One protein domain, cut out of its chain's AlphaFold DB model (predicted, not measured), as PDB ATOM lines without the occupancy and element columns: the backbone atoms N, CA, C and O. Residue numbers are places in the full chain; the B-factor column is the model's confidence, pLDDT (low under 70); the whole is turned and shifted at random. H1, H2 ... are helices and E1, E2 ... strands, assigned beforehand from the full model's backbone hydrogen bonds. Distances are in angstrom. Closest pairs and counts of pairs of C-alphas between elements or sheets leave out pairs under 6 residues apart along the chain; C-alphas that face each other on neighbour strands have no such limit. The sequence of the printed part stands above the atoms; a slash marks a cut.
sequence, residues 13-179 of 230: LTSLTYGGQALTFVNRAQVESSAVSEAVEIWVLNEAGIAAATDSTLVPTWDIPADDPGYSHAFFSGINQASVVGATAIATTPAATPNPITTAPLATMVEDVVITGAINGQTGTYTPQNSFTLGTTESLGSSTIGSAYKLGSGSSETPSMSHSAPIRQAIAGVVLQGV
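This is residues 13 to 179 of the 230 residues of an uncharacterized protein of Chloroflexi bacterium (UniProt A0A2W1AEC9). A twisted sheet of five long strands has the two-stranded hairpin E2-E3 face to face with the part of it made by E5, E11 and E6, a lopsided sandwich, while the short strand pair E7-E10 packs on the other face. Beyond the hairpin, farther from the large sheet, the separate pair E1-E4 makes an outlying flap with the small helix H1 near one end, and residues 65 to 78 lead from this flap back to the large sheet. The printed part has 167 residues, with one named helix and eleven named strands in the order E1, E2, E3, H1, E4, E5, E6, E7, E8, E9, E10, E11. The large sheet has the order E5, E11, E6, E9, E8 and is antiparallel throughout, as are the three two-stranded sheets, and the class is mostly strand. The whole is compact, with a radius of gyration of the C-alphas of 15.5 A, and flat in outline, spanning 43 by 37 by 20 A.

In the large sheet, E5 is residues 79 to 91, 31.2 A long, with a bend of 89 degrees at residue 82. E11 is residues 169 to 178, 29.2 A, and ends at C-alpha 178 at (-21.109, 27.446, 7.609). E6 is residues 110 to 120, 30.7 A; E9 is residues 143 to 153, 32.1 A; E8 is residues 133 to 140, 21.4 A. E2 is residues 24 to 32, 23.7 A, and bends by 52 degrees at residue 27; E3 is residues 37 to 44, 22.8 A. E1 is residues 13 to 18 and begins at C-alpha 13 at (-27.094, 43.964, 29.097); E4 is residues 58 to 64, 17.7 A. H1 is residues 47 to 52, with C-alpha 47 at (-19.422, 39.925, 8.209). E7 is residues 126 to 128 and E10 residues 160 to 163.

In the large sheet E5 and E8 are the edge strands. E5 and E11 are antiparallel, with N 87 and O 173 2.9 A apart, within hydrogen-bond range; before the bend in E5, N 80 and O 177 are 2.7 A apart. E11 and E6 have N 115 and O 174 at 2.9 A, and E6 and E9 have N 116 and O 148 at 2.8 A. E8 and E9 form a hairpin, with N 138 and O 145 at 2.9 A. In the sandwich, two sheets face to face, the hairpin E2 and E3 faces this sheet with the best planes 9 degrees apart and the strands at 22 degrees; within the hairpin N 29 and O 40 are 3.0 A apart. The closest C-alphas of E2 and E11 are those of Ala 29 and Ala 170, 5.5 A apart; those of E3 and E6 are Val 40 and Ile 119, 6.2 A. E3 and E9 are near each other, while E3 and E8 are apart. E7 and E10 are antiparallel, with N 127 and O 162 at 2.8 A. The closest C-alphas of E7 and E8 are those of Pro 128 and Leu 134, 6.0 A apart; those of E6 and E10 are Ala 118 and Met 161, 7.3 A. E1 and E4 are antiparallel, with N 17 and O 59 at 3.0 A. The closest C-alphas of E1 and E3 are those of Leu 16 and Trp 43, 7.7 A apart, and E4 and E3 are apart. H1 is not on the large sheet and is only just apart from E5, at 8.1 A; every O i to N i+4 pair inside H1 is within hydrogen-bond range.

The two C-alphas farthest apart are those of Thr 54 and Ala 95, 45.8 A. The printed part has no cut. The links E4 to E5 and E5 to E6 are long, with 14 and 18 residues, and residues 101 to 102 in the second pair antiparallel with residues 160 to 161 of E10. Mean pLDDT of the printed part is 93.6, with residues 94 to 96 under 70.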
ATOM      1  N   LEU A  13     -27.652  43.365  30.299       94.44
ATOM      2  CA  LEU A  13     -27.094  43.964  29.097       94.44
ATOM      3  C   LEU A  13     -28.227  44.174  28.084       94.44
ATOM      4  O   LEU A  13     -28.995  43.253  27.806       94.44
ATOM      5  N   THR A  14     -28.376  45.390  27.565       95.88
ATOM      6  CA  THR A  14     -29.448  45.735  26.617       95.88
ATOM      7  C   THR A  14     -28.968  45.857  25.188       95.88
ATOM      8  O   THR A  14     -29.705  45.512  24.265       95.88
ATOM      9  N   SER A  15     -27.730  46.297  24.990       97.00
ATOM     10  CA  SER A  15     -27.092  46.294  23.680       97.00
ATOM     11  C   SER A  15     -25.585  46.160  23.791       97.00
ATOM     12  O   SER A  15     -24.978  46.532  24.794       97.00
ATOM     13  N   LEU A  16     -24.982  45.669  22.717       97.62
ATOM     14  CA  LEU A  16     -23.545  45.554  22.560       97.62
ATOM     15  C   LEU A  16     -23.176  46.061  21.167       97.62
ATOM     16  O   LEU A  16     -23.866  45.741  20.197       97.62
ATOM     17  N   THR A  17     -22.116  46.858  21.058       98.12
ATOM     18  CA  THR A  17     -21.599  47.318  19.760       98.12
ATOM     19  C   THR A  17     -20.124  46.979  19.601       98.12
ATOM     20  O   THR A  17     -19.405  46.908  20.593       98.12
ATOM     21  N   TYR A  18     -19.680  46.773  18.362       97.44
ATOM     22  CA  TYR A  18     -18.277  46.607  17.987       97.44
ATOM     23  C   TYR A  18     -17.940  47.600  16.874       97.44
ATOM     24  O   TYR A  18     -18.567  47.569  15.814       97.44
ATOM     25  N   GLY A  19     -17.018  48.529  17.136       97.31
ATOM     26  CA  GLY A  19     -16.673  49.611  16.205       97.31
ATOM     27  C   GLY A  19     -17.888  50.399  15.710       97.31
ATOM     28  O   GLY A  19     -17.997  50.700  14.522       97.31
ATOM     29  N   GLY A  20     -18.850  50.648  16.607       97.62
ATOM     30  CA  GLY A  20     -20.109  51.343  16.319       97.62
ATOM     31  C   GLY A  20     -21.217  50.485  15.693       97.62
ATOM     32  O   GLY A  20     -22.330  50.977  15.518       97.62
ATOM     33  N   GLN A  21     -20.960  49.213  15.381       98.25
ATOM     34  CA  GLN A  21     -21.934  48.316  14.755       98.25
ATOM     35  C   GLN A  21     -22.645  47.473  15.809       98.25
ATOM     36  O   GLN A  21     -21.999  46.860  16.657       98.25
ATOM     37  N   ALA A  22     -23.977  47.441  15.770       98.00
ATOM     38  CA  ALA A  22     -24.780  46.723  16.755       98.00
ATOM     39  C   ALA A  22     -24.667  45.204  16.584       98.00
ATOM     40  O   ALA A  22     -24.902  44.671  15.498       98.00
ATOM     41  N   LEU A  23     -24.356  44.507  17.675       97.50
ATOM     42  CA  LEU A  23     -24.404  43.054  17.734       97.50
ATOM     43  C   LEU A  23     -25.846  42.580  17.920       97.50
ATOM     44  O   LEU A  23     -26.680  43.234  18.546       97.50
ATOM     45  N   THR A  24     -26.118  41.388  17.405       95.94
ATOM     46  CA  THR A  24     -27.382  40.680  17.588       95.94
ATOM     47  C   THR A  24     -27.278  39.763  18.798       95.94
ATOM     48  O   THR A  24     -26.405  38.896  18.849       95.94
ATOM     49  N   PHE A  25     -28.179  39.938  19.764       95.31
ATOM     50  CA  PHE A  25     -28.348  39.003  20.874       95.31
ATOM     51  C   PHE A  25     -28.838  37.651  20.352       95.31
ATOM     52  O   PHE A  25     -29.807  37.596  19.596       95.31
ATOM     53  N   VAL A  26     -28.195  36.563  20.776       95.00
ATOM     54  CA  VAL A  26     -28.572  35.207  20.361       95.00
ATOM     55  C   VAL A  26     -29.161  34.417  21.515       95.00
ATOM     56  O   VAL A  26     -30.206  33.787  21.363       95.00
ATOM     57  N   ASN A  27     -28.462  34.380  22.651       94.94
ATOM     58  CA  ASN A  27     -28.805  33.454  23.720       94.94
ATOM     59  C   ASN A  27     -28.299  33.926  25.086       94.94
ATOM     60  O   ASN A  27     -27.264  34.585  25.166       94.94
ATOM     61  N   ARG A  28     -29.002  33.535  26.158       95.12
ATOM     62  CA  ARG A  28     -28.638  33.828  27.553       95.12
ATOM     63  C   ARG A  28     -28.992  32.671  28.469       95.12
ATOM     64  O   ARG A  28     -30.118  32.179  28.447       95.12
ATOM     65  N   ALA A  29     -28.053  32.308  29.332       95.31
ATOM     66  CA  ALA A  29     -28.291  31.435  30.472       95.31
ATOM     67  C   ALA A  29     -27.930  32.185  31.754       95.31
ATOM     68  O   ALA A  29     -26.943  32.917  31.780       95.31
ATOM     69  N   GLN A  30     -28.724  32.013  32.808       93.12
ATOM     70  CA  GLN A  30     -28.531  32.767  34.039       93.12
ATOM     71  C   GLN A  30     -28.910  31.961  35.275       93.12
ATOM     72  O   GLN A  30     -29.953  31.308  35.317       93.12
ATOM     73  N   VAL A  31     -28.064  32.058  36.295       90.69
ATOM     74  CA  VAL A  31     -28.346  31.598  37.649       90.69
ATOM     75  C   VAL A  31     -28.666  32.805  38.520       90.69
ATOM     76  O   VAL A  31     -27.892  33.755  38.595       90.69
ATOM     77  N   GLU A  32     -29.805  32.740  39.207       85.81
ATOM     78  CA  GLU A  32     -30.265  33.784  40.120       85.81
ATOM     79  C   GLU A  32     -30.517  33.214  41.517       85.81
ATOM     80  O   GLU A  32     -31.070  32.124  41.692       85.81
ATOM     81  N   SER A  33     -30.146  33.993  42.527       81.31
ATOM     82  CA  SER A  33     -30.544  33.807  43.921       81.31
ATOM     83  C   SER A  33     -30.875  35.165  44.543       81.31
ATOM     84  O   SER A  33     -30.780  36.198  43.887       81.31
ATOM     85  N   SER A  34     -31.238  35.197  45.826       77.19
ATOM     86  CA  SER A  34     -31.494  36.466  46.518       77.19
ATOM     87  C   SER A  34     -30.267  37.382  46.617       77.19
ATOM     88  O   SER A  34     -30.447  38.554  46.905       77.19
ATOM     89  N   ALA A  35     -29.047  36.872  46.409       81.56
ATOM     90  CA  ALA A  35     -27.805  37.630  46.597       81.56
ATOM     91  C   ALA A  35     -26.849  37.597  45.393       81.56
ATOM     92  O   ALA A  35     -25.798  38.223  45.444       81.56
ATOM     93  N   VAL A  36     -27.162  36.827  44.349       83.31
ATOM     94  CA  VAL A  36     -26.232  36.563  43.240       83.31
ATOM     95  C   VAL A  36     -27.005  36.475  41.931       83.31
ATOM     96  O   VAL A  36     -28.034  35.797  41.879       83.31
ATOM     97  N   SER A  37     -26.471  37.108  40.887       89.06
ATOM     98  CA  SER A  37     -26.924  36.988  39.502       89.06
ATOM     99  C   SER A  37     -25.713  36.737  38.601       89.06
ATOM    100  O   SER A  37     -24.948  37.652  38.315       89.06
ATOM    101  N   GLU A  38     -25.554  35.501  38.139       90.88
ATOM    102  CA  GLU A  38     -24.477  35.080  37.236       90.88
ATOM    103  C   GLU A  38     -25.093  34.766  35.869       90.88
ATOM    104  O   GLU A  38     -25.988  33.924  35.770       90.88
ATOM    105  N   ALA A  39     -24.644  35.443  34.812       93.88
ATOM    106  CA  ALA A  39     -25.178  35.277  33.464       93.88
ATOM    107  C   ALA A  39     -24.063  35.015  32.453       93.88
ATOM    108  O   ALA A  39     -22.963  35.550  32.562       93.88
ATOM    109  N   VAL A  40     -24.382  34.222  31.435       95.62
ATOM    110  CA  VAL A  40     -23.598  34.119  30.207       95.62
ATOM    111  C   VAL A  40     -24.498  34.459  29.031       95.62
ATOM    112  O   VAL A  40     -25.621  33.957  28.927       95.62
ATOM    113  N   GLU A  41     -24.003  35.319  28.151       96.75
ATOM    114  CA  GLU A  41     -24.716  35.773  26.964       96.75
ATOM    115  C   GLU A  41     -23.856  35.586  25.721       96.75
ATOM    116  O   GLU A  41     -22.633  35.714  25.770       96.75
ATOM    117  N   ILE A  42     -24.507  35.291  24.599       96.81
ATOM    118  CA  ILE A  42     -23.854  35.173  23.300       96.81
ATOM    119  C   ILE A  42     -24.455  36.208  22.359       96.81
ATOM    120  O   ILE A  42     -25.672  36.263  22.158       96.81
ATOM    121  N   TRP A  43     -23.565  36.997  21.770       96.94
ATOM    122  CA  TRP A  43     -23.858  38.077  20.841       96.94
ATOM    123  C   TRP A  43     -23.043  37.867  19.568       96.94
ATOM    124  O   TRP A  43     -21.897  37.424  19.635       96.94
ATOM    125  N   VAL A  44     -23.619  38.177  18.408       95.81
ATOM    126  CA  VAL A  44     -22.961  37.981  17.108       95.81
ATOM    127  C   VAL A  44     -23.012  39.243  16.261       95.81
ATOM    128  O   VAL A  44     -23.997  39.979  16.281       95.81
ATOM    129  N   LEU A  45     -21.954  39.476  15.488       95.38
ATOM    130  CA  LEU A  45     -21.930  40.461  14.412       95.38
ATOM    131  C   LEU A  45     -21.679  39.727  13.097       95.38
ATOM    132  O   LEU A  45     -20.788  38.876  13.026       95.38
ATOM    133  N   ASN A  46     -22.457  40.048  12.068       93.62
ATOM    134  CA  ASN A  46     -22.255  39.462  10.749       93.62
ATOM    135  C   ASN A  46     -21.059  40.108  10.036       93.62
ATOM    136  O   ASN A  46     -20.567  41.165  10.431       93.62
ATOM    137  N   GLU A  47     -20.598  39.475   8.960       90.62
ATOM    138  CA  GLU A  47     -19.422  39.925   8.209       90.62
ATOM    139  C   GLU A  47     -19.577  41.352   7.655       90.62
ATOM    140  O   GLU A  47     -18.631  42.135   7.699       90.62
ATOM    141  N   ALA A  48     -20.783  41.730   7.216       92.31
ATOM    142  CA  ALA A  48     -21.066  43.089   6.752       92.31
ATOM    143  C   ALA A  48     -20.923  44.128   7.878       92.31
ATOM    144  O   ALA A  48     -20.375  45.203   7.653       92.31
ATOM    145  N   GLY A  49     -21.377  43.794   9.089       94.94
ATOM    146  CA  GLY A  49     -21.193  44.609  10.283       94.94
ATOM    147  C   GLY A  49     -19.722  44.715  10.668       94.94
ATOM    148  O   GLY A  49     -19.232  45.813  10.879       94.94
ATOM    149  N   ILE A  50     -18.974  43.608  10.673       93.75
ATOM    150  CA  ILE A  50     -17.530  43.639  10.960       93.75
ATOM    151  C   ILE A  50     -16.793  44.529   9.945       93.75
ATOM    152  O   ILE A  50     -15.970  45.349  10.338       93.75
ATOM    153  N   ALA A  51     -17.120  44.426   8.653       94.81
ATOM    154  CA  ALA A  51     -16.522  45.256   7.606       94.81
ATOM    155  C   ALA A  51     -16.897  46.749   7.709       94.81
ATOM    156  O   ALA A  51     -16.149  47.602   7.235       94.81
ATOM    157  N   ALA A  52     -18.046  47.065   8.311       97.44
ATOM    158  CA  ALA A  52     -18.516  48.431   8.534       97.44
ATOM    159  C   ALA A  52     -18.053  49.034   9.876       97.44
ATOM    160  O   ALA A  52     -18.352  50.200  10.153       97.44
ATOM    161  N   ALA A  53     -17.365  48.262  10.721       97.69
ATOM    162  CA  ALA A  53     -16.834  48.731  11.994       97.69
ATOM    163  C   ALA A  53     -15.716  49.762  11.768       97.69
ATOM    164  O   ALA A  53     -14.817  49.557  10.951       97.69
ATOM    165  N   THR A  54     -15.764  50.885  12.484       97.56
ATOM    166  CA  THR A  54     -14.773  51.968  12.332       97.56
ATOM    167  C   THR A  54     -13.507  51.751  13.154       97.56
ATOM    168  O   THR A  54     -12.476  52.360  12.873       97.56
ATOM    169  N   ASP A  55     -13.589  50.892  14.165       95.81
ATOM    170  CA  ASP A  55     -12.516  50.526  15.081       95.81
ATOM    171  C   ASP A  55     -12.804  49.143  15.698       95.81
ATOM    172  O   ASP A  55     -13.741  48.452  15.293       95.81
ATOM    173  N   SER A  56     -11.978  48.719  16.654       93.69
ATOM    174  CA  SER A  56     -12.080  47.417  17.323       93.69
ATOM    175  C   SER A  56     -12.638  47.498  18.749       93.69
ATOM    176  O   SER A  56     -12.357  46.628  19.571       93.69
ATOM    177  N   THR A  57     -13.377  48.557  19.083       95.06
ATOM    178  CA  THR A  57     -13.886  48.792  20.440       95.06
ATOM    179  C   THR A  57     -15.197  48.054  20.655       95.06
ATOM    180  O   THR A  57     -16.152  48.253  19.904       95.06
ATOM    181  N   LEU A  58     -15.264  47.245  21.713       95.62
ATOM    182  CA  LEU A  58     -16.498  46.619  22.180       95.62
ATOM    183  C   LEU A  58     -17.154  47.508  23.250       95.62
ATOM    184  O   LEU A  58     -16.544  47.770  24.283       95.62
ATOM    185  N   VAL A  59     -18.385  47.969  23.019       96.62
ATOM    186  CA  VAL A  59     -19.095  48.876  23.939       96.62
ATOM    187  C   VAL A  59     -20.414  48.247  24.401       96.62
ATOM    188  O   VAL A  59     -21.373  48.202  23.621       96.62
ATOM    189  N   PRO A  60     -20.486  47.761  25.652       96.69
ATOM    190  CA  PRO A  60     -21.713  47.267  26.261       96.69
ATOM    191  C   PRO A  60     -22.587  48.422  26.768       96.69
ATOM    192  O   PRO A  60     -22.094  49.453  27.223       96.69
ATOM    193  N   THR A  61     -23.904  48.247  26.726       97.19
ATOM    194  CA  THR A  61     -24.890  49.149  27.335       97.19
ATOM    195  C   THR A  61     -25.757  48.351  28.293       97.19
ATOM    196  O   THR A  61     -26.345  47.344  27.901       97.19
ATOM    197  N   TRP A  62     -25.830  48.799  29.544       95.31
ATOM    198  CA  TRP A  62     -26.489  48.085  30.633       95.31
ATOM    199  C   TRP A  62     -27.725  48.845  31.115       95.31
ATOM    200  O   TRP A  62     -27.662  50.059  31.294       95.31
ATOM    201  N   ASP A  63     -28.811  48.118  31.382       92.94
ATOM    202  CA  ASP A  63     -29.887  48.612  32.255       92.94
ATOM    203  C   ASP A  63     -29.429  48.527  33.718       92.94
ATOM    204  O   ASP A  63     -29.557  49.484  34.476       92.94
ATOM    205  N   ILE A  64     -28.871  47.369  34.092       89.88
ATOM    206  CA  ILE A  64     -28.295  47.072  35.408       89.88
ATOM    207  C   ILE A  64     -26.913  46.450  35.155       89.88
ATOM    208  O   ILE A  64     -26.858  45.372  34.547       89.88
ATOM    209  N   PRO A  65     -25.807  47.117  35.540       90.31
ATOM    210  CA  PRO A  65     -24.457  46.644  35.249       90.31
ATOM    211  C   PRO A  65     -24.099  45.401  36.070       90.31
ATOM    212  O   PRO A  65     -24.610  45.200  37.169       90.31
ATOM    213  N   ALA A  66     -23.206  44.571  35.530       90.31
ATOM    214  CA  ALA A  66     -22.560  43.513  36.299       90.31
ATOM    215  C   ALA A  66     -21.463  44.105  37.197       90.31
ATOM    216  O   ALA A  66     -20.784  45.044  36.777       90.31
ATOM    217  N   ASP A  67     -21.254  43.520  38.379       90.69
ATOM    218  CA  ASP A  67     -20.151  43.910  39.271       90.69
ATOM    219  C   ASP A  67     -18.787  43.578  38.647       90.69
ATOM    220  O   ASP A  67     -17.888  44.416  38.623       90.69
ATOM    221  N   ASP A  68     -18.669  42.378  38.069       91.88
ATOM    222  CA  ASP A  68     -17.454  41.875  37.426       91.88
ATOM    223  C   ASP A  68     -17.774  41.364  36.001       91.88
ATOM    224  O   ASP A  68     -17.956  40.158  35.795       91.88
ATOM    225  N   PRO A  69     -17.918  42.246  34.994       92.69
ATOM    226  CA  PRO A  69     -18.158  41.812  33.624       92.69
ATOM    227  C   PRO A  69     -16.885  41.220  33.000       92.69
ATOM    228  O   PRO A  69     -15.809  41.802  33.105       92.69
ATOM    229  N   GLY A  70     -17.020  40.107  32.276       92.69
ATOM    230  CA  GLY A  70     -15.947  39.532  31.460       92.69
ATOM    231  C   GLY A  70     -16.404  39.289  30.029       92.69
ATOM    232  O   GLY A  70     -17.576  38.993  29.781       92.69
ATOM    233  N   TYR A  71     -15.476  39.416  29.081       92.69
ATOM    234  CA  TYR A  71     -15.769  39.333  27.653       92.69
ATOM    235  C   TYR A  71     -14.764  38.423  26.951       92.69
ATOM    236  O   TYR A  71     -13.559  38.535  27.137       92.69
ATOM    237  N   SER A  72     -15.264  37.560  26.073       92.25
ATOM    238  CA  SER A  72     -14.451  36.790  25.135       92.25
ATOM    239  C   SER A  72     -15.057  36.936  23.747       92.25
ATOM    240  O   SER A  72     -16.279  36.988  23.601       92.25
ATOM    241  N   HIS A  73     -14.208  37.044  22.729       92.44
ATOM    242  CA  HIS A  73     -14.637  37.214  21.349       92.44
ATOM    243  C   HIS A  73     -13.721  36.441  20.401       92.44
ATOM    244  O   HIS A  73     -12.571  36.141  20.719       92.44
ATOM    245  N   ALA A  74     -14.252  36.111  19.228       92.25
ATOM    246  CA  ALA A  74     -13.526  35.460  18.151       92.25
ATOM    247  C   ALA A  74     -14.113  35.894  16.804       92.25
ATOM    248  O   ALA A  74     -15.299  36.216  16.707       92.25
ATOM    249  N   PHE A  75     -13.278  35.877  15.767       92.19
ATOM    250  CA  PHE A  75     -13.684  36.146  14.391       92.19
ATOM    251  C   PHE A  75     -13.724  34.841  13.603       92.19
ATOM    252  O   PHE A  75     -12.801  34.029  13.680       92.19
ATOM    253  N   PHE A  76     -14.782  34.670  12.819       91.12
ATOM    254  CA  PHE A  76     -14.978  33.514  11.954       91.12
ATOM    255  C   PHE A  76     -15.232  33.998  10.530       91.12
ATOM    256  O   PHE A  76     -15.924  34.995  10.326       91.12
ATOM    257  N   SER A  77     -14.681  33.287   9.552       89.25
ATOM    258  CA  SER A  77     -14.923  33.525   8.130       89.25
ATOM    259  C   SER A  77     -15.776  32.401   7.545       89.25
ATOM    260  O   SER A  77     -15.823  31.299   8.086       89.25
ATOM    261  N   GLY A  78     -16.474  32.688   6.442       87.25
ATOM    262  CA  GLY A  78     -17.310  31.687   5.772       87.25
ATOM    263  C   GLY A  78     -18.535  31.264   6.585       87.25
ATOM    264  O   GLY A  78     -19.002  30.142   6.431       87.25
ATOM    265  N   ILE A  79     -19.059  32.149   7.436       90.19
ATOM    266  CA  ILE A  79     -20.228  31.894   8.281       90.19
ATOM    267  C   ILE A  79     -21.447  32.653   7.759       90.19
ATOM    268  O   ILE A  79     -21.413  33.865   7.555       90.19
ATOM    269  N   ASN A  80     -22.562  31.946   7.634       86.31
ATOM    270  CA  ASN A  80     -23.889  32.504   7.466       86.31
ATOM    271  C   ASN A  80     -24.607  32.602   8.825       86.31
ATOM    272  O   ASN A  80     -24.852  31.607   9.499       86.31
ATOM    273  N   GLN A  81     -24.995  33.815   9.217       80.81
ATOM    274  CA  GLN A  81     -25.692  34.074  10.484       80.81
ATOM    275  C   GLN A  81     -27.213  34.255  10.313       80.81
ATOM    276  O   GLN A  81     -27.871  34.792  11.201       80.81
ATOM    277  N   ALA A  82     -27.797  33.835   9.183       79.31
ATOM    278  CA  ALA A  82     -29.220  34.046   8.900       79.31
ATOM    279  C   ALA A  82     -30.168  33.317   9.874       79.31
ATOM    280  O   ALA A  82     -31.274  33.796  10.118       79.31
ATOM    281  N   SER A  83     -29.747  32.183  10.444       82.06
ATOM    282  CA  SER A  83     -30.509  31.453  11.463       82.06
ATOM    283  C   SER A  83     -29.590  30.883  12.536       82.06
ATOM    284  O   SER A  83     -29.165  29.733  12.463       82.06
ATOM    285  N   VAL A  84     -29.276  31.700  13.540       85.12
ATOM    286  CA  VAL A  84     -28.501  31.244  14.695       85.12
ATOM    287  C   VAL A  84     -29.434  30.516  15.661       85.12
ATOM    288  O   VAL A  84     -30.420  31.081  16.132       85.12
ATOM    289  N   VAL A  85     -29.132  29.250  15.939       88.12
ATOM    290  CA  VAL A  85     -29.874  28.422  16.900       88.12
ATOM    291  C   VAL A  85     -29.031  28.266  18.155       88.12
ATOM    292  O   VAL A  85     -27.832  28.005  18.060       88.12
ATOM    293  N   GLY A  86     -29.654  28.407  19.325       94.19
ATOM    294  CA  GLY A  86     -28.989  28.255  20.613       94.19
ATOM    295  C   GLY A  86     -29.717  27.319  21.571       94.19
ATOM    296  O   GLY A  86     -30.910  27.057  21.432       94.19
ATOM    297  N   ALA A  87     -28.977  26.820  22.554       97.31
ATOM    298  CA  ALA A  87     -29.481  26.023  23.665       97.31
ATOM    299  C   ALA A  87     -28.792  26.461  24.959       97.31
ATOM    300  O   ALA A  87     -27.673  26.973  24.936       97.31
ATOM    301  N   THR A  88     -29.460  26.279  26.092       97.81
ATOM    302  CA  THR A  88     -28.936  26.667  27.405       97.81
ATOM    303  C   THR A  88     -29.180  25.583  28.437       97.81
ATOM    304  O   THR A  88     -30.035  24.714  28.262       97.81
ATOM    305  N   ALA A  89     -28.415  25.635  29.519       96.88
ATOM    306  CA  ALA A  89     -28.699  24.898  30.738       96.88
ATOM    307  C   ALA A  89     -28.201  25.687  31.949       96.88
ATOM    308  O   ALA A  89     -27.271  26.489  31.843       96.88
ATOM    309  N   ILE A  90     -28.821  25.442  33.101       94.88
ATOM    310  CA  ILE A  90     -28.439  26.040  34.382       94.88
ATOM    311  C   ILE A  90     -28.456  24.979  35.484       94.88
ATOM    312  O   ILE A  90     -29.249  24.039  35.442       94.88
ATOM    313  N   ALA A  91     -27.607  25.151  36.490       91.44
ATOM    314  CA  ALA A  91     -27.565  24.354  37.705       91.44
ATOM    315  C   ALA A  91     -27.389  25.285  38.907       91.44
ATOM    316  O   ALA A  91     -26.300  25.786  39.174       91.44
ATOM    317  N   THR A  92     -28.481  25.536  39.628       84.25
ATOM    318  CA  THR A  92     -28.538  26.533  40.711       84.25
ATOM    319  C   THR A  92     -28.180  25.965  42.085       84.25
ATOM    320  O   THR A  92     -27.954  26.719  43.030       84.25
ATOM    321  N   THR A  93     -28.122  24.639  42.224       71.62
ATOM    322  CA  THR A  93     -27.790  23.989  43.493       71.62
ATOM    323  C   THR A  93     -26.319  24.209  43.856       71.62
ATOM    324  O   THR A  93     -25.459  24.015  42.997       71.62
ATOM    325  N   PRO A  94     -25.991  24.503  45.130       65.00
ATOM    326  CA  PRO A  94     -24.623  24.477  45.667       65.00
ATOM    327  C   PRO A  94     -23.948  23.093  45.672       65.00
ATOM    328  O   PRO A  94     -23.094  22.814  46.509       65.00
ATOM    329  N   ALA A  95     -24.381  22.193  44.795       63.16
ATOM    330  CA  ALA A  95     -23.928  20.821  44.703       63.16
ATOM    331  C   ALA A  95     -23.107  20.650  43.428       63.16
ATOM    332  O   ALA A  95     -23.416  21.245  42.399       63.16
ATOM    333  N   ALA A  96     -22.113  19.766  43.486       65.62
ATOM    334  CA  ALA A  96     -21.200  19.492  42.384       65.62
ATOM    335  C   ALA A  96     -21.839  18.805  41.158       65.62
ATOM    336  O   ALA A  96     -21.124  18.286  40.303       65.62
ATOM    337  N   THR A  97     -23.171  18.750  41.083       80.19
ATOM    338  CA  THR A  97     -23.914  18.042  40.043       80.19
ATOM    339  C   THR A  97     -25.025  18.915  39.459       80.19
ATOM    340  O   THR A  97     -25.803  19.481  40.233       80.19
ATOM    341  N   PRO A  98     -25.180  18.945  38.126       89.38
ATOM    342  CA  PRO A  98     -24.360  18.248  37.134       89.38
ATOM    343  C   PRO A  98     -22.973  18.890  36.959       89.38
ATOM    344  O   PRO A  98     -22.841  20.102  36.983       89.38
ATOM    345  N   ASN A  99     -21.944  18.063  36.775       94.25
ATOM    346  CA  ASN A  99     -20.626  18.478  36.298       94.25
ATOM    347  C   ASN A  99     -20.093  17.323  35.431       94.25
ATOM    348  O   ASN A  99     -19.760  16.271  35.983       94.25
ATOM    349  N   PRO A 100     -20.098  17.447  34.095       96.75
ATOM    350  CA  PRO A 100     -20.250  18.682  33.325       96.75
ATOM    351  C   PRO A 100     -21.673  19.254  33.288       96.75
ATOM    352  O   PRO A 100     -22.653  18.508  33.275       96.75
ATOM    353  N   ILE A 101     -21.780  20.579  33.165       97.12
ATOM    354  CA  ILE A 101     -23.022  21.222  32.726       97.12
ATOM    355  C   ILE A 101     -23.145  21.090  31.206       97.12
ATOM    356  O   ILE A 101     -22.163  21.239  30.479       97.12
ATOM    357  N   THR A 102     -24.341  20.753  30.725       97.69
ATOM    358  CA  THR A 102     -24.564  20.317  29.339       97.69
ATOM    359  C   THR A 102     -25.867  20.900  28.796       97.69
ATOM    360  O   THR A 102     -26.882  20.877  29.487       97.69
ATOM    361  N   THR A 103     -25.835  21.421  27.570       98.31
ATOM    362  CA  THR A 103     -27.021  21.934  26.853       98.31
ATOM    363  C   THR A 103     -27.808  20.808  26.167       98.31
ATOM    364  O   THR A 103     -27.370  19.658  26.136       98.31
ATOM    365  N   ALA A 104     -28.974  21.117  25.587       98.12
ATOM    366  CA  ALA A 104     -29.602  20.219  24.617       98.12
ATOM    367  C   ALA A 104     -28.758  20.131  23.322       98.12
ATOM    368  O   ALA A 104     -28.086  21.108  22.981       98.12
ATOM    369  N   PRO A 105     -28.802  19.010  22.573       98.19
ATOM    370  CA  PRO A 105     -28.088  18.898  21.304       98.19
ATOM    371  C   PRO A 105     -28.520  19.972  20.300       98.19
ATOM    372  O   PRO A 105     -29.710  20.234  20.120       98.19
ATOM    373  N   LEU A 106     -27.545  20.550  19.611       97.50
ATOM    374  CA  LEU A 106     -27.716  21.534  18.553       97.50
ATOM    375  C   LEU A 106     -27.461  20.871  17.202       97.50
ATOM    376  O   LEU A 106     -26.404  20.280  16.999       97.50
ATOM    377  N   ALA A 107     -28.411  20.955  16.275       96.06
ATOM    378  CA  ALA A 107     -28.223  20.416  14.931       96.06
ATOM    379  C   ALA A 107     -27.105  21.176  14.198       96.06
ATOM    380  O   ALA A 107     -27.119  22.406  14.185       96.06
ATOM    381  N   THR A 108     -26.170  20.446  13.580       95.44
ATOM    382  CA  THR A 108     -25.082  21.033  12.784       95.44
ATOM    383  C   THR A 108     -24.924  20.331  11.442       95.44
ATOM    384  O   THR A 108     -25.269  19.156  11.289       95.44
ATOM    385  N   MET A 109     -24.378  21.059  10.478       93.44
ATOM    386  CA  MET A 109     -23.785  20.547   9.249       93.44
ATOM    387  C   MET A 109     -22.252  20.538   9.358       93.44
ATOM    388  O   MET A 109     -21.671  21.061  10.308       93.44
ATOM    389  N   VAL A 110     -21.588  19.903   8.392       92.56
ATOM    390  CA  VAL A 110     -20.135  20.065   8.225       92.56
ATOM    391  C   VAL A 110     -19.851  21.536   7.903       92.56
ATOM    392  O   VAL A 110     -20.628  22.145   7.170       92.56
ATOM    393  N   GLU A 111     -18.757  22.078   8.442       91.12
ATOM    394  CA  GLU A 111     -18.347  23.498   8.371       91.12
ATOM    395  C   GLU A 111     -19.140  24.479   9.250       91.12
ATOM    396  O   GLU A 111     -18.751  25.643   9.358       91.12
ATOM    397  N   ASP A 112     -20.200  24.044   9.936       95.00
ATOM    398  CA  ASP A 112     -20.784  24.862  11.001       95.00
ATOM    399  C   ASP A 112     -19.766  25.066  12.134       95.00
ATOM    400  O   ASP A 112     -18.877  24.244  12.363       95.00
ATOM    401  N   VAL A 113     -19.921  26.140  12.903       95.69
ATOM    402  CA  VAL A 113     -19.139  26.375  14.120       95.69
ATOM    403  C   VAL A 113     -20.081  26.396  15.309       95.69
ATOM    404  O   VAL A 113     -20.994  27.215  15.388       95.69
ATOM    405  N   VAL A 114     -19.842  25.511  16.269       97.38
ATOM    406  CA  VAL A 114     -20.548  25.503  17.547       97.38
ATOM    407  C   VAL A 114     -19.713  26.256  18.563       97.38
ATOM    408  O   VAL A 114     -18.548  25.924  18.770       97.38
ATOM    409  N   ILE A 115     -20.307  27.250  19.213       97.69
ATOM    410  CA  ILE A 115     -19.661  28.071  20.239       97.69
ATOM    411  C   ILE A 115     -20.421  27.884  21.538       97.69
ATOM    412  O   ILE A 115     -21.649  27.798  21.537       97.69
ATOM    413  N   THR A 116     -19.704  27.838  22.653       98.31
ATOM    414  CA  THR A 116     -20.301  27.791  23.980       98.31
ATOM    415  C   THR A 116     -19.584  28.721  24.939       98.31
ATOM    416  O   THR A 116     -18.361  28.834  24.914       98.31
ATOM    417  N   GLY A 117     -20.364  29.360  25.803       98.12
ATOM    418  CA  GLY A 117     -19.885  30.068  26.980       98.12
ATOM    419  C   GLY A 117     -20.471  29.435  28.237       98.12
ATOM    420  O   GLY A 117     -21.614  28.973  28.219       98.12
ATOM    421  N   ALA A 118     -19.706  29.426  29.322       97.81
ATOM    422  CA  ALA A 118     -20.161  28.984  30.631       97.81
ATOM    423  C   ALA A 118     -19.684  29.929  31.736       97.81
ATOM    424  O   ALA A 118     -18.620  30.537  31.630       97.81
ATOM    425  N   ILE A 119     -20.461  30.019  32.812       96.31
ATOM    426  CA  ILE A 119     -20.120  30.749  34.036       96.31
ATOM    427  C   ILE A 119     -20.343  29.857  35.259       96.31
ATOM    428  O   ILE A 119     -21.257  29.030  35.289       96.31
ATOM    429  N   ASN A 120     -19.433  29.972  36.223       95.12
ATOM    430  CA  ASN A 120     -19.442  29.276  37.497       95.12
ATOM    431  C   ASN A 120     -19.307  30.290  38.625       95.12
ATOM    432  O   ASN A 120     -18.431  31.145  38.559       95.12
ATOM    433  N   GLY A 121     -20.079  30.131  39.692       93.38
ATOM    434  CA  GLY A 121     -19.988  30.992  40.867       93.38
ATOM    435  C   GLY A 121     -18.819  30.720  41.825       93.38
ATOM    436  O   GLY A 121     -18.907  31.087  42.999       93.38
ATOM    437  N   GLN A 122     -17.786  30.000  41.384       93.25
ATOM    438  CA  GLN A 122     -16.552  29.746  42.128       93.25
ATOM    439  C   GLN A 122     -15.344  29.933  41.212       93.25
ATOM    440  O   GLN A 122     -15.398  29.665  40.007       93.25
ATOM    441  N   THR A 123     -14.217  30.325  41.802       95.62
ATOM    442  CA  THR A 123     -12.910  30.304  41.145       95.62
ATOM    443  C   THR A 123     -12.484  28.877  40.793       95.62
ATOM    444  O   THR A 123     -12.730  27.920  41.534       95.62
ATOM    445  N   GLY A 124     -11.839  28.712  39.643       96.19
ATOM    446  CA  GLY A 124     -11.415  27.405  39.165       96.19
ATOM    447  C   GLY A 124     -11.045  27.419  37.693       96.19
ATOM    448  O   GLY A 124     -10.611  28.432  37.153       96.19
ATOM    449  N   THR A 125     -11.173  26.259  37.056       97.50
ATOM    450  CA  THR A 125     -10.883  26.100  35.635       97.50
ATOM    451  C   THR A 125     -11.967  25.316  34.930       97.50
ATOM    452  O   THR A 125     -12.575  24.406  35.504       97.50
ATOM    453  N   TYR A 126     -12.179  25.650  33.659       98.19
ATOM    454  CA  TYR A 126     -13.049  24.892  32.784       98.19
ATOM    455  C   TYR A 126     -12.285  23.850  31.967       98.19
ATOM    456  O   TYR A 126     -11.163  24.063  31.518       98.19
ATOM    457  N   THR A 127     -12.926  22.707  31.739       98.56
ATOM    458  CA  THR A 127     -12.490  21.674  30.795       98.56
ATOM    459  C   THR A 127     -13.655  21.336  29.863       98.56
ATOM    460  O   THR A 127     -14.651  20.762  30.327       98.56
ATOM    461  N   PRO A 128     -13.575  21.692  28.569       98.50
ATOM    462  CA  PRO A 128     -14.627  21.383  27.611       98.50
ATOM    463  C   PRO A 128     -14.752  19.870  27.408       98.50
ATOM    464  O   PRO A 128     -13.781  19.124  27.527       98.50
ATOM    465  N   GLN A 129     -15.967  19.419  27.113       98.62
ATOM    466  CA  GLN A 129     -16.287  18.015  26.848       98.62
ATOM    467  C   GLN A 129     -16.647  17.819  25.368       98.62
ATOM    468  O   GLN A 129     -16.678  18.772  24.593       98.62
ATOM    469  N   ASN A 130     -16.922  16.578  24.952       97.88
ATOM    470  CA  ASN A 130     -17.428  16.254  23.605       97.88
ATOM    471  C   ASN A 130     -16.545  16.763  22.445       97.88
ATOM    472  O   ASN A 130     -17.046  17.112  21.369       97.88
ATOM    473  N   SER A 131     -15.226  16.784  22.665       98.00
ATOM    474  CA  SER A 131     -14.212  17.246  21.704       98.00
ATOM    475  C   SER A 131     -14.296  18.731  21.342       98.00
ATOM    476  O   SER A 131     -13.790  19.130  20.296       98.00
ATOM    477  N   PHE A 132     -14.920  19.553  22.185       98.44
ATOM    478  CA  PHE A 132     -14.790  21.001  22.080       98.44
ATOM    479  C   PHE A 132     -13.367  21.434  22.458       98.44
ATOM    480  O   PHE A 132     -12.764  20.905  23.392       98.44
ATOM    481  N   THR A 133     -12.852  22.424  21.741       98.19
ATOM    482  CA  THR A 133     -11.583  23.093  22.024       98.19
ATOM    483  C   THR A 133     -11.830  24.235  22.997       98.19
ATOM    484  O   THR A 133     -12.743  25.038  22.794       98.19
ATOM    485  N   LEU A 134     -11.025  24.320  24.056       98.00
ATOM    486  CA  LEU A 134     -11.103  25.427  25.008       98.00
ATOM    487  C   LEU A 134     -10.627  26.709  24.316       98.00
ATOM    488  O   LEU A 134      -9.548  26.719  23.730       98.00
ATOM    489  N   GLY A 135     -11.427  27.768  24.399       96.56
ATOM    490  CA  GLY A 135     -11.019  29.113  24.011       96.56
ATOM    491  C   GLY A 135     -10.329  29.798  25.182       96.56
ATOM    492  O   GLY A 135      -9.117  29.989  25.176       96.56
ATOM    493  N   THR A 136     -11.104  30.116  26.219       96.31
ATOM    494  CA  THR A 136     -10.620  30.848  27.396       96.31
ATOM    495  C   THR A 136     -11.181  30.298  28.703       96.31
ATOM    496  O   THR A 136     -12.200  29.605  28.745       96.31
ATOM    497  N   THR A 137     -10.499  30.617  29.797       97.38
ATOM    498  CA  THR A 137     -10.983  30.479  31.171       97.38
ATOM    499  C   THR A 137     -10.450  31.664  31.951       97.38
ATOM    500  O   THR A 137      -9.247  31.911  31.925       97.38
ATOM    501  N   GLU A 138     -11.330  32.379  32.637       96.44
ATOM    502  CA  GLU A 138     -10.975  33.600  33.353       96.44
ATOM    503  C   GLU A 138     -11.755  33.683  34.662       96.44
ATOM    504  O   GLU A 138     -12.941  33.356  34.706       96.44
ATOM    505  N   SER A 139     -11.089  34.100  35.737       95.88
ATOM    506  CA  SER A 139     -11.734  34.333  37.028       95.88
ATOM    507  C   SER A 139     -12.089  35.807  37.195       95.88
ATOM    508  O   SER A 139     -11.250  36.679  36.996       95.88
ATOM    509  N   LEU A 140     -13.327  36.058  37.615       92.06
ATOM    510  CA  LEU A 140     -13.933  37.371  37.812       92.06
ATOM    511  C   LEU A 140     -14.417  37.444  39.263       92.06
ATOM    512  O   LEU A 140     -15.471  36.906  39.612       92.06
ATOM    513  N   GLY A 141     -13.578  37.996  40.139       91.81
ATOM    514  CA  GLY A 141     -13.826  37.990  41.580       91.81
ATOM    515  C   GLY A 141     -13.946  36.565  42.131       91.81
ATOM    516  O   GLY A 141     -12.969  35.817  42.184       91.81
ATOM    517  N   SER A 142     -15.153  36.192  42.561       91.69
ATOM    518  CA  SER A 142     -15.452  34.836  43.051       91.69
ATOM    519  C   SER A 142     -15.941  33.871  41.969       91.69
ATOM    520  O   SER A 142     -16.067  32.686  42.251       91.69
ATOM    521  N   SER A 143     -16.185  34.349  40.751       94.06
ATOM    522  CA  SER A 143     -16.723  33.555  39.644       94.06
ATOM    523  C   SER A 143     -15.640  33.155  38.643       94.06
ATOM    524  O   SER A 143     -14.552  33.727  38.612       94.06
ATOM    525  N   THR A 144     -15.944  32.182  37.786       96.31
ATOM    526  CA  THR A 144     -15.128  31.804  36.627       96.31
ATOM    527  C   THR A 144     -15.995  31.763  35.383       96.31
ATOM    528  O   THR A 144     -17.043  31.112  35.379       96.31
ATOM    529  N   ILE A 145     -15.545  32.397  34.308       97.06
ATOM    530  CA  ILE A 145     -16.115  32.257  32.971       97.06
ATOM    531  C   ILE A 145     -15.227  31.364  32.107       97.06
ATOM    532  O   ILE A 145     -14.023  31.235  32.335       97.06
ATOM    533  N   GLY A 146     -15.818  30.734  31.102       97.75
ATOM    534  CA  GLY A 146     -15.082  29.977  30.103       97.75
ATOM    535  C   GLY A 146     -15.786  29.983  28.760       97.75
ATOM    536  O   GLY A 146     -17.010  30.077  28.686       97.75
ATOM    537  N   SER A 147     -15.000  29.864  27.697       98.31
ATOM    538  CA  SER A 147     -15.490  29.733  26.329       98.31
ATOM    539  C   SER A 147     -14.884  28.500  25.667       98.31
ATOM    540  O   SER A 147     -13.756  28.103  25.968       98.31
ATOM    541  N   ALA A 148     -15.629  27.869  24.768       98.44
ATOM    542  CA  ALA A 148     -15.139  26.762  23.961       98.44
ATOM    543  C   ALA A 148     -15.845  26.725  22.603       98.44
ATOM    544  O   ALA A 148     -16.929  27.287  22.434       98.44
ATOM    545  N   TYR A 149     -15.237  26.051  21.633       97.94
ATOM    546  CA  TYR A 149     -15.790  25.929  20.288       97.94
ATOM    547  C   TYR A 149     -15.491  24.567  19.660       97.94
ATOM    548  O   TYR A 149     -14.597  23.844  20.098       97.94
ATOM    549  N   LYS A 150     -16.245  24.206  18.624       97.19
ATOM    550  CA  LYS A 150     -16.057  22.980  17.842       97.19
ATOM    551  C   LYS A 150     -16.560  23.187  16.414       97.19
ATOM    552  O   LYS A 150     -17.553  23.880  16.218       97.19
ATOM    553  N   LEU A 151     -15.909  22.563  15.433       96.25
ATOM    554  CA  LEU A 151     -16.466  22.452  14.082       96.25
ATOM    555  C   LEU A 151     -17.570  21.388  14.047       96.25
ATOM    556  O   LEU A 151     -17.414  20.301  14.608       96.25
ATOM    557  N   GLY A 152     -18.675  21.703  13.381       95.06
ATOM    558  CA  GLY A 152     -19.793  20.802  13.167       95.06
ATOM    559  C   GLY A 152     -19.356  19.564  12.390       95.06
ATOM    560  O   GLY A 152     -18.639  19.641  11.392       95.06
ATOM    561  N   SER A 153     -19.781  18.398  12.867       94.62
ATOM    562  CA  SER A 153     -19.464  17.106  12.246       94.62
ATOM    563  C   SER A 153     -20.498  16.659  11.207       94.62
ATOM    564  O   SER A 153     -20.373  15.574  10.638       94.62
ATOM    565  N   GLY A 154     -21.553  17.451  10.982       93.31
ATOM    566  CA  GLY A 154     -22.743  17.011  10.246       93.31
ATOM    567  C   GLY A 154     -23.736  16.203  11.090       93.31
ATOM    568  O   GLY A 154     -24.678  15.626  10.550       93.31
ATOM    569  N   SER A 155     -23.521  16.131  12.404       96.19
ATOM    570  CA  SER A 155     -24.434  15.542  13.391       96.19
ATOM    571  C   SER A 155     -24.813  16.572  14.455       96.19
ATOM    572  O   SER A 155     -24.252  17.664  14.505       96.19
ATOM    573  N   SER A 156     -25.783  16.259  15.317       97.69
ATOM    574  CA  SER A 156     -26.080  17.158  16.438       97.69
ATOM    575  C   SER A 156     -24.918  17.191  17.432       97.69
ATOM    576  O   SER A 156     -24.442  16.142  17.864       97.69
ATOM    577  N   GLU A 157     -24.492  18.387  17.815       98.25
ATOM    578  CA  GLU A 157     -23.398  18.628  18.751       98.25
ATOM    579  C   GLU A 157     -23.953  19.067  20.103       98.25
ATOM    580  O   GLU A 157     -24.924  19.813  20.172       98.25
ATOM    581  N   THR A 158     -23.349  18.609  21.197       98.44
ATOM    582  CA  THR A 158     -23.840  18.919  22.548       98.44
ATOM    583  C   THR A 158     -22.791  19.715  23.325       98.44
ATOM    584  O   THR A 158     -21.878  19.108  23.898       98.44
ATOM    585  N   PRO A 159     -22.894  21.059  23.357       98.56
ATOM    586  CA  PRO A 159     -22.057  21.896  24.209       98.56
ATOM    587  C   PRO A 159     -22.084  21.450  25.668       98.56
ATOM    588  O   PRO A 159     -23.159  21.263  26.252       98.56
ATOM    589  N   SER A 160     -20.893  21.263  26.237       98.44
ATOM    590  CA  SER A 160     -20.714  20.720  27.578       98.44
ATOM    591  C   SER A 160     -19.355  21.127  28.155       98.44
ATOM    592  O   SER A 160     -18.336  21.074  27.461       98.44
ATOM    593  N   MET A 161     -19.334  21.553  29.419       98.44
ATOM    594  CA  MET A 161     -18.124  22.007  30.111       98.44
ATOM    595  C   MET A 161     -18.113  21.510  31.561       98.44
ATOM    596  O   MET A 161     -19.119  21.596  32.264       98.44
ATOM    597  N   SER A 162     -16.962  21.011  32.016       97.75
ATOM    598  CA  SER A 162     -16.716  20.671  33.422       97.75
ATOM    599  C   SER A 162     -15.971  21.801  34.116       97.75
ATOM    600  O   SER A 162     -15.059  22.368  33.524       97.75
ATOM    601  N   HIS A 163     -16.305  22.089  35.372       97.25
ATOM    602  CA  HIS A 163     -15.566  23.022  36.226       97.25
ATOM    603  C   HIS A 163     -14.834  22.266  37.346       97.25
ATOM    604  O   HIS A 163     -15.331  21.241  37.817       97.25
ATOM    605  N   SER A 164     -13.673  22.755  37.792       96.69
ATOM    606  CA  SER A 164     -12.893  22.123  38.871       96.69
ATOM    607  C   SER A 164     -13.524  22.267  40.265       96.69
ATOM    608  O   SER A 164     -13.281  21.436  41.139       96.69
ATOM    609  N   ALA A 165     -14.376  23.277  40.458       94.31
ATOM    610  CA  ALA A 165     -15.138  23.514  41.683       94.31
ATOM    611  C   ALA A 165     -16.580  23.946  41.338       94.31
ATOM    612  O   ALA A 165     -16.899  25.128  41.397       94.31
ATOM    613  N   PRO A 166     -17.443  23.035  40.861       94.06
ATOM    614  CA  PRO A 166     -18.756  23.386  40.318       94.06
ATOM    615  C   PRO A 166     -19.734  23.914  41.382       94.06
ATOM    616  O   PRO A 166     -20.190  23.171  42.250       94.06
ATOM    617  N   ILE A 167     -20.111  25.187  41.264       92.56
ATOM    618  CA  ILE A 167     -21.269  25.800  41.934       92.56
ATOM    619  C   ILE A 167     -21.992  26.757  40.981       92.56
ATOM    620  O   ILE A 167     -21.317  27.391  40.177       92.56
ATOM    621  N   ARG A 168     -23.329  26.872  41.063       91.75
ATOM    622  CA  ARG A 168     -24.121  27.873  40.309       91.75
ATOM    623  C   ARG A 168     -23.667  27.994  38.848       91.75
ATOM    624  O   ARG A 168     -23.040  28.959  38.437       91.75
ATOM    625  N   GLN A 169     -23.892  26.941  38.076       94.56
ATOM    626  CA  GLN A 169     -23.423  26.892  36.696       94.56
ATOM    627  C   GLN A 169     -24.492  27.393  35.734       94.56
ATOM    628  O   GLN A 169     -25.659  27.023  35.856       94.56
ATOM    629  N   ALA A 170     -24.084  28.155  34.728       95.88
ATOM    630  CA  ALA A 170     -24.879  28.410  33.535       95.88
ATOM    631  C   ALA A 170     -24.027  28.159  32.293       95.88
ATOM    632  O   ALA A 170     -22.835  28.453  32.282       95.88
ATOM    633  N   ILE A 171     -24.641  27.608  31.250       98.06
ATOM    634  CA  ILE A 171     -24.019  27.387  29.945       98.06
ATOM    635  C   ILE A 171     -24.988  27.812  28.847       98.06
ATOM    636  O   ILE A 171     -26.181  27.499  28.895       98.06
ATOM    637  N   ALA A 172     -24.465  28.508  27.846       98.44
ATOM    638  CA  ALA A 172     -25.159  28.822  26.611       98.44
ATOM    639  C   ALA A 172     -24.312  28.331  25.440       98.44
ATOM    640  O   ALA A 172     -23.107  28.570  25.402       98.44
ATOM    641  N   GLY A 173     -24.944  27.649  24.492       98.00
ATOM    642  CA  GLY A 173     -24.338  27.217  23.240       98.00
ATOM    643  C   GLY A 173     -25.115  27.756  22.046       98.00
ATOM    644  O   GLY A 173     -26.325  27.971  22.150       98.00
ATOM    645  N   VAL A 174     -24.426  27.976  20.929       97.62
ATOM    646  CA  VAL A 174     -25.011  28.402  19.649       97.62
ATOM    647  C   VAL A 174     -24.324  27.717  18.473       97.62
ATOM    648  O   VAL A 174     -23.153  27.348  18.571       97.62
ATOM    649  N   VAL A 175     -25.036  27.590  17.354       96.75
ATOM    650  CA  VAL A 175     -24.477  27.167  16.062       96.75
ATOM    651  C   VAL A 175     -24.454  28.351  15.113       96.75
ATOM    652  O   VAL A 175     -25.491  28.946  14.821       96.75
ATOM    653  N   LEU A 176     -23.266  28.660  14.614       94.94
ATOM    654  CA  LEU A 176     -23.054  29.543  13.483       94.94
ATOM    655  C   LEU A 176     -22.972  28.682  12.222       94.94
ATOM    656  O   LEU A 176     -22.122  27.797  12.141       94.94
ATOM    657  N   GLN A 177     -23.864  28.908  11.261       93.56
ATOM    658  CA  GLN A 177     -23.948  28.041  10.088       93.56
ATOM    659  C   GLN A 177     -22.789  28.332   9.138       93.56
ATOM    660  O   GLN A 177     -22.544  29.490   8.807       93.56
ATOM    661  N   GLY A 178     -22.092  27.304   8.673       90.06
ATOM    662  CA  GLY A 178     -21.109  27.446   7.609       90.06
ATOM    663  C   GLY A 178     -21.802  27.833   6.304       90.06
ATOM    664  O   GLY A 178     -22.929  27.415   6.026       90.06
ATOM    665  N   VAL A 179     -21.150  28.643   5.472       84.44
ATOM    666  CA  VAL A 179     -21.582  28.819   4.084       84.44
ATOM    667  C   VAL A 179     -21.333  27.488   3.379       84.44
ATOM    668  O   VAL A 179     -20.178  27.061   3.313       84.44
TER     669      VAL A 179